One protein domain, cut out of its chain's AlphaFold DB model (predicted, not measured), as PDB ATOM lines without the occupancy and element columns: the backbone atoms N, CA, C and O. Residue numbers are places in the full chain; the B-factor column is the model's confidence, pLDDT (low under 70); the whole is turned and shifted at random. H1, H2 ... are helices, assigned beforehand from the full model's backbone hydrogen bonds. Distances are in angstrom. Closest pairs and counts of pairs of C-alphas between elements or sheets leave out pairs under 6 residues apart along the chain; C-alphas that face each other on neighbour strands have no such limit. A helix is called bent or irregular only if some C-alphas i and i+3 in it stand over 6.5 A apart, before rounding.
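This is residues 35 to 81 and 91 to 99 of the 150 residues of the protein "Hypothetical protein" of Sepia pharaonis (UniProt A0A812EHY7). One longer helix, H2, runs through the middle, with short helices toward its two ends: H1 makes a corner with its beginning, and H3 comes near its far end, set crosswise to it. H4, which follows a cut, is on the same side of the domain as H1, and contacts between the helices are few. The printed part has 56 residues with four named helices, in the order H1, H2, H3, H4, and no named strand; the class is all helix. The whole is compact, with a radius of gyration of the C-alphas of 11.5 A and spans of 30 by 21 by 16 A.

The printed part begins at Tyr 35, before H1, residues 40 to 44, which starts at C-alpha 40 (102.276, 9.187, 92.981). H1 is neither bent nor irregular, but only just: C-alphas 41 and 44 are 6.5 A apart. H2, residues 48 to 62, is 21.0 A long. H3 is residues 73 to 79. H4, residues 91 to 99, is 11.2 A long and ends at C-alpha 99 (102.560, 11.461, 105.629).

H1 and H2 only just touch, with 3 pairs of C-alphas within 8 A, and only at the corner by their tight link; H2 does so with residues 48 to 51 alone, and the closest C-alphas, of Ser 43 and Leu 51, are 7.7 A apart. H2 and H3 are close but not clearly touching, about perpendicular at 74 degrees, with the C-alphas of Gln 60 and Thr 75 closest at 6.8 A. H1 and H4 are close but not clearly touching, with the C-alphas of Tyr 42 and Phe 98 closest at 7.6 A. H2 and H4 are near each other, with 6 pairs of C-alphas within 10 A. H3 is apart from H1 and from H4. In H2, H3 and H4 every O i to N i+4 pair is within hydrogen-bond range; in H1 it is 0 of 1, and 1 of 2 O i to N i+3 pairs.

The C-alphas farthest apart, of Arg 45 and Lys 81, are 32.1 A apart. Residues 82 to 90 are not printed, and C-alphas 81 and 91 are 23.2 A apart across the cut. Of the links that are printed whole, H1 to H2 is tight and H2 to H3 short. The mean pLDDT of the printed part is 85.0, with residues 42 to 45, 96, and 98 to 99 under 70.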
ATOM      1  N   TYR A  35      95.286  18.338  90.271       91.44
ATOM      2  CA  TYR A  35      94.821  19.320  91.255       91.44
ATOM      3  C   TYR A  35      95.359  19.086  92.670       91.44
ATOM      4  O   TYR A  35      94.963  19.789  93.599       91.44
ATOM      5  N   GLY A  36      96.275  18.130  92.842       89.94
ATOM      6  CA  GLY A  36      96.935  17.901  94.120       89.94
ATOM      7  C   GLY A  36      96.035  17.239  95.159       89.94
ATOM      8  O   GLY A  36      96.114  17.564  96.330       89.94
ATOM      9  N   TYR A  37      95.170  16.309  94.770       90.19
ATOM     10  CA  TYR A  37      94.460  15.424  95.703       90.19
ATOM     11  C   TYR A  37      95.164  14.076  95.879       90.19
ATOM     12  O   TYR A  37      94.928  13.384  96.868       90.19
ATOM     13  N   LEU A  38      96.023  13.703  94.927       88.44
ATOM     14  CA  LEU A  38      96.793  12.466  94.926       88.44
ATOM     15  C   LEU A  38      98.269  12.777  94.636       88.44
ATOM     16  O   LEU A  38      98.568  13.675  93.853       88.44
ATOM     17  N   ASN A  39      99.187  12.028  95.252       84.19
ATOM     18  CA  ASN A  39     100.620  12.088  94.951       84.19
ATOM     19  C   ASN A  39     101.108  10.674  94.574       84.19
ATOM     20  O   ASN A  39     100.881   9.746  95.363       84.19
ATOM     21  N   PRO A  40     101.760  10.489  93.407       77.75
ATOM     22  CA  PRO A  40     102.276   9.187  92.981       77.75
ATOM     23  C   PRO A  40     103.267   8.578  93.984       77.75
ATOM     24  O   PRO A  40     103.264   7.359  94.165       77.75
ATOM     25  N   ASP A  41     104.025   9.404  94.710       76.38
ATOM     26  CA  ASP A  41     105.048   8.961  95.665       76.38
ATOM     27  C   ASP A  41     104.465   8.147  96.837       76.38
ATOM     28  O   ASP A  41     105.157   7.336  97.457       76.38
ATOM     29  N   TYR A  42     103.178   8.334  97.161       68.88
ATOM     30  CA  TYR A  42     102.535   7.646  98.289       68.88
ATOM     31  C   TYR A  42     102.048   6.242  97.959       68.88
ATOM     32  O   TYR A  42     101.821   5.454  98.878       68.88
ATOM     33  N   SER A  43     101.946   5.897  96.675       65.00
ATOM     34  CA  SER A  43     101.517   4.562  96.246       65.00
ATOM     35  C   SER A  43     102.442   3.441  96.745       65.00
ATOM     36  O   SER A  43     101.976   2.329  96.970       65.00
ATOM     37  N   MET A  44     103.724   3.738  97.003       62.78
ATOM     38  CA  MET A  44     104.690   2.766  97.533       62.78
ATOM     39  C   MET A  44     104.577   2.539  99.047       62.78
ATOM     40  O   MET A  44     105.033   1.514  99.546       62.78
ATOM     41  N   ARG A  45     104.001   3.485  99.800       65.62
ATOM     42  CA  ARG A  45     103.937   3.436 101.276       65.62
ATOM     43  C   ARG A  45     102.552   3.085 101.810       65.62
ATOM     44  O   ARG A  45     102.405   2.790 102.992       65.62
ATOM     45  N   THR A  46     101.509   3.176 100.991       71.31
ATOM     46  CA  THR A  46     100.121   2.991 101.427       71.31
ATOM     47  C   THR A  46      99.293   2.349 100.324       71.31
ATOM     48  O   THR A  46      99.520   2.593  99.144       71.31
ATOM     49  N   ASN A  47      98.286   1.564 100.719       82.12
ATOM     50  CA  ASN A  47      97.342   0.937  99.797       82.12
ATOM     51  C   ASN A  47      96.753   1.969  98.806       82.12
ATOM     52  O   ASN A  47      96.042   2.886  99.244       82.12
ATOM     53  N   PRO A  48      96.975   1.817  97.486       82.44
ATOM     54  CA  PRO A  48      96.588   2.814  96.485       82.44
ATOM     55  C   PRO A  48      95.072   3.041  96.444       82.44
ATOM     56  O   PRO A  48      94.616   4.177  96.337       82.44
ATOM     57  N   SER A  49      94.277   1.988  96.647       84.81
ATOM     58  CA  SER A  49      92.813   2.081  96.719       84.81
ATOM     59  C   SER A  49      92.337   2.948  97.889       84.81
ATOM     60  O   SER A  49      91.369   3.695  97.761       84.81
ATOM     61  N   LYS A  50      93.037   2.889  99.031       85.69
ATOM     62  CA  LYS A  50      92.725   3.696 100.218       85.69
ATOM     63  C   LYS A  50      93.095   5.163  99.986       85.69
ATOM     64  O   LYS A  50      92.311   6.044 100.328       85.69
ATOM     65  N   LEU A  51      94.245   5.423  99.359       86.25
ATOM     66  CA  LEU A  51      94.655   6.775  98.964       86.25
ATOM     67  C   LEU A  51      93.647   7.410  98.005       86.25
ATOM     68  O   LEU A  51      93.195   8.529  98.248       86.25
ATOM     69  N   LEU A  52      93.238   6.674  96.968       89.31
ATOM     70  CA  LEU A  52      92.244   7.143  96.008       89.31
ATOM     71  C   LEU A  52      90.906   7.452  96.690       89.31
ATOM     72  O   LEU A  52      90.334   8.514  96.458       89.31
ATOM     73  N   PHE A  53      90.443   6.576  97.584       89.94
ATOM     74  CA  PHE A  53      89.214   6.795  98.345       89.94
ATOM     75  C   PHE A  53      89.245   8.114  99.136       89.94
ATOM     76  O   PHE A  53      88.302   8.905  99.066       89.94
ATOM     77  N   TYR A  54      90.334   8.397  99.861       89.50
ATOM     78  CA  TYR A  54      90.463   9.658 100.600       89.50
ATOM     79  C   TYR A  54      90.614  10.871  99.682       89.50
ATOM     80  O   TYR A  54      90.030  11.913  99.974       89.50
ATOM     81  N   ALA A  55      91.341  10.743  98.570       90.94
ATOM     82  CA  ALA A  55      91.482  11.804  97.577       90.94
ATOM     83  C   ALA A  55      90.114  12.220  97.012       90.94
ATOM     84  O   ALA A  55      89.757  13.400  97.048       90.94
ATOM     85  N   VAL A  56      89.304  11.243  96.589       93.44
ATOM     86  CA  VAL A  56      87.936  11.466  96.098       93.44
ATOM     87  C   VAL A  56      87.063  12.080  97.189       93.44
ATOM     88  O   VAL A  56      86.373  13.070  96.951       93.44
ATOM     89  N   LYS A  57      87.134  11.551  98.414       92.69
ATOM     90  CA  LYS A  57      86.358  12.065  99.547       92.69
ATOM     91  C   LYS A  57      86.704  13.522  99.869       92.69
ATOM     92  O   LYS A  57      85.813  14.312 100.178       92.69
ATOM     93  N   ASN A  58      87.979  13.894  99.789       92.25
ATOM     94  CA  ASN A  58      88.437  15.266 100.004       92.25
ATOM     95  C   ASN A  58      87.975  16.200  98.881       92.25
ATOM     96  O   ASN A  58      87.504  17.301  99.169       92.25
ATOM     97  N   PHE A  59      88.032  15.750  97.625       94.19
ATOM     98  CA  PHE A  59      87.484  16.494  96.489       94.19
ATOM     99  C   PHE A  59      85.983  16.752  96.639       94.19
ATOM    100  O   PHE A  59      85.527  17.881  96.454       94.19
ATOM    101  N   GLN A  60      85.220  15.724  97.017       95.94
ATOM    102  CA  GLN A  60      83.779  15.831  97.235       95.94
ATOM    103  C   GLN A  60      83.465  16.848  98.332       95.94
ATOM    104  O   GLN A  60      82.676  17.757  98.099       95.94
ATOM    105  N   LYS A  61      84.162  16.783  99.476       92.69
ATOM    106  CA  LYS A  61      84.021  17.777 100.554       92.69
ATOM    107  C   LYS A  61      84.313  19.199 100.077       92.69
ATOM    108  O   LYS A  61      83.530  20.104 100.348       92.69
ATOM    109  N   LYS A  62      85.422  19.400  99.357       91.88
ATOM    110  CA  LYS A  62      85.816  20.717  98.831       91.88
ATOM    111  C   LYS A  62      84.798  21.250  97.820       91.88
ATOM    112  O   LYS A  62      84.539  22.446  97.784       91.88
ATOM    113  N   SER A  63      84.206  20.353  97.038       91.25
ATOM    114  CA  SER A  63      83.198  20.666  96.026       91.25
ATOM    115  C   SER A  63      81.762  20.671  96.563       91.25
ATOM    116  O   SER A  63      80.839  20.755  95.759       91.25
ATOM    117  N   MET A  64      81.570  20.570  97.886       93.88
ATOM    118  CA  MET A  64      80.256  20.518  98.546       93.88
ATOM    119  C   MET A  64      79.343  19.384  98.038       93.88
ATOM    120  O   MET A  64      78.121  19.501  98.034       93.88
ATOM    121  N   LEU A  65      79.941  18.271  97.615       93.25
ATOM    122  CA  LEU A  65      79.247  17.030  97.278       93.25
ATOM    123  C   LEU A  65      79.176  16.105  98.496       93.25
ATOM    124  O   LEU A  65      79.932  16.244  99.463       93.25
ATOM    125  N   ASN A  66      78.311  15.096  98.417       92.88
ATOM    126  CA  ASN A  66      78.287  14.040  99.417       92.88
ATOM    127  C   ASN A  66      79.611  13.251  99.399       92.88
ATOM    128  O   ASN A  66      80.051  12.762  98.359       92.88
ATOM    129  N   ALA A  67      80.252  13.126 100.561       91.56
ATOM    130  CA  ALA A  67      81.607  12.603 100.706       91.56
ATOM    131  C   ALA A  67      81.633  11.063 100.772       91.56
ATOM    132  O   ALA A  67      82.011  10.474 101.792       91.56
ATOM    133  N   THR A  68      81.219  10.413  99.684       92.06
ATOM    134  CA  THR A  68      81.133   8.950  99.546       92.06
ATOM    135  C   THR A  68      82.499   8.280  99.375       92.06
ATOM    136  O   THR A  68      82.659   7.118  99.741       92.06
ATOM    137  N   GLY A  69      83.486   9.000  98.829       88.44
ATOM    138  CA  GLY A  69      84.813   8.478  98.482       88.44
ATOM    139  C   GLY A  69      84.840   7.590  97.231       88.44
ATOM    140  O   GLY A  69      85.882   7.022  96.910       88.44
ATOM    141  N   LYS A  70      83.716   7.476  96.511       93.06
ATOM    142  CA  LYS A  70      83.613   6.797  95.212       93.06
ATOM    143  C   LYS A  70      83.419   7.828  94.106       93.06
ATOM    144  O   LYS A  70      82.776   8.849  94.328       93.06
ATOM    145  N   ILE A  71      83.966   7.554  92.925       92.56
ATOM    146  CA  ILE A  71      83.764   8.395  91.741       92.56
ATOM    147  C   ILE A  71      82.378   8.064  91.181       92.56
ATOM    148  O   ILE A  71      82.211   7.067  90.483       92.56
ATOM    149  N   ASP A  72      81.384   8.859  91.562       92.62
ATOM    150  CA  ASP A  72      80.016   8.802  91.049       92.62
ATOM    151  C   ASP A  72      79.803   9.819  89.916       92.62
ATOM    152  O   ASP A  72      80.647  10.678  89.642       92.62
ATOM    153  N   GLU A  73      78.658   9.727  89.242       92.00
ATOM    154  CA  GLU A  73      78.329  10.602  88.115       92.00
ATOM    155  C   GLU A  73      78.325  12.086  88.516       92.00
ATOM    156  O   GLU A  73      78.826  12.937  87.780       92.00
ATOM    157  N   PHE A  74      77.834  12.411  89.716       92.31
ATOM    158  CA  PHE A  74      77.853  13.777  90.241       92.31
ATOM    159  C   PHE A  74      79.280  14.292  90.465       92.31
ATOM    160  O   PHE A  74      79.574  15.441  90.128       92.31
ATOM    161  N   THR A  75      80.182  13.447  90.973       94.06
ATOM    162  CA  THR A  75      81.608  13.776  91.099       94.06
ATOM    163  C   THR A  75      82.231  14.037  89.732       94.06
ATOM    164  O   THR A  75      82.912  15.049  89.576       94.06
ATOM    165  N   LEU A  76      81.962  13.194  88.729       94.50
ATOM    166  CA  LEU A  76      82.479  13.386  87.369       94.50
ATOM    167  C   LEU A  76      81.969  14.688  86.747       94.50
ATOM    168  O   LEU A  76      82.775  15.521  86.335       94.50
ATOM    169  N   ARG A  77      80.655  14.938  86.783       93.06
ATOM    170  CA  ARG A  77      80.055  16.199  86.304       93.06
ATOM    171  C   ARG A  77      80.681  17.421  86.982       93.06
ATOM    172  O   ARG A  77      80.894  18.453  86.349       93.06
ATOM    173  N   GLN A  78      81.012  17.317  88.268       94.19
ATOM    174  CA  GLN A  78      81.666  18.394  89.008       94.19
ATOM    175  C   GLN A  78      83.144  18.582  88.623       94.19
ATOM    176  O   GLN A  78      83.635  19.714  88.643       94.19
ATOM    177  N   MET A  79      83.853  17.508  88.266       93.62
ATOM    178  CA  MET A  79      85.223  17.567  87.741       93.62
ATOM    179  C   MET A  79      85.285  18.133  86.313       93.62
ATOM    180  O   MET A  79      86.297  18.726  85.952       93.62
ATOM    181  N   GLN A  80      84.210  17.999  85.528       91.19
ATOM    182  CA  GLN A  80      84.103  18.527  84.160       91.19
ATOM    183  C   GLN A  80      83.858  20.041  84.085       91.19
ATOM    184  O   GLN A  80      83.994  20.651  83.024       91.19
ATOM    185  N   LYS A  81      83.496  20.683  85.201       90.38
ATOM    186  CA  LYS A  81      83.315  22.136  85.228       90.38
ATOM    187  C   LYS A  81      84.642  22.841  84.954       90.38
ATOM    188  O   LYS A  81      85.669  22.494  85.538       90.38
ATOM    189  N   ARG A  91     101.984  20.624  97.497       74.38
ATOM    190  CA  ARG A  91     102.660  19.341  97.733       74.38
ATOM    191  C   ARG A  91     102.950  19.140  99.224       74.38
ATOM    192  O   ARG A  91     102.833  18.027  99.730       74.38
ATOM    193  N   GLU A  92     103.276  20.212  99.936       75.38
ATOM    194  CA  GLU A  92     103.539  20.248 101.375       75.38
ATOM    195  C   GLU A  92     102.271  19.920 102.166       75.38
ATOM    196  O   GLU A  92     102.298  19.102 103.085       75.38
ATOM    197  N   THR A  93     101.128  20.482 101.762       76.69
ATOM    198  CA  THR A  93      99.834  20.156 102.371       76.69
ATOM    199  C   THR A  93      99.497  18.676 102.191       76.69
ATOM    200  O   THR A  93      99.044  18.038 103.139       76.69
ATOM    201  N   LEU A  94      99.782  18.090 101.023       74.19
ATOM    202  CA  LEU A  94      99.565  16.658 100.800       74.19
ATOM    203  C   LEU A  94     100.485  15.776 101.637       74.19
ATOM    204  O   LEU A  94     100.054  14.718 102.088       74.19
ATOM    205  N   LYS A  95     101.734  16.192 101.878       71.88
ATOM    206  CA  LYS A  95     102.611  15.511 102.844       71.88
ATOM    207  C   LYS A  95     101.972  15.500 104.225       71.88
ATOM    208  O   LYS A  95     101.928  14.460 104.852       71.88
ATOM    209  N   ASN A  96     101.375  16.594 104.671       69.06
ATOM    210  CA  ASN A  96     100.739  16.604 105.988       69.06
ATOM    211  C   ASN A  96      99.444  15.775 106.034       69.06
ATOM    212  O   ASN A  96      99.162  15.159 107.052       69.06
ATOM    213  N   ILE A  97      98.674  15.718 104.943       71.25
ATOM    214  CA  ILE A  97      97.435  14.920 104.872       71.25
ATOM    215  C   ILE A  97      97.726  13.411 104.802       71.25
ATOM    216  O   ILE A  97      96.954  12.618 105.339       71.25
ATOM    217  N   PHE A  98      98.812  13.010 104.129       66.19
ATOM    218  CA  PHE A  98      99.098  11.604 103.815       66.19
ATOM    219  C   PHE A  98     100.356  11.024 104.497       66.19
ATOM    220  O   PHE A  98     100.446   9.807 104.624       66.19
ATOM    221  N   LEU A  99     101.306  11.851 104.951       58.72
ATOM    222  CA  LEU A  99     102.560  11.461 105.629       58.72
ATOM    223  C   LEU A  99     102.656  11.879 107.118       58.72
ATOM    224  O   LEU A  99     103.712  11.654 107.708       58.72
TER     225      LEU A  99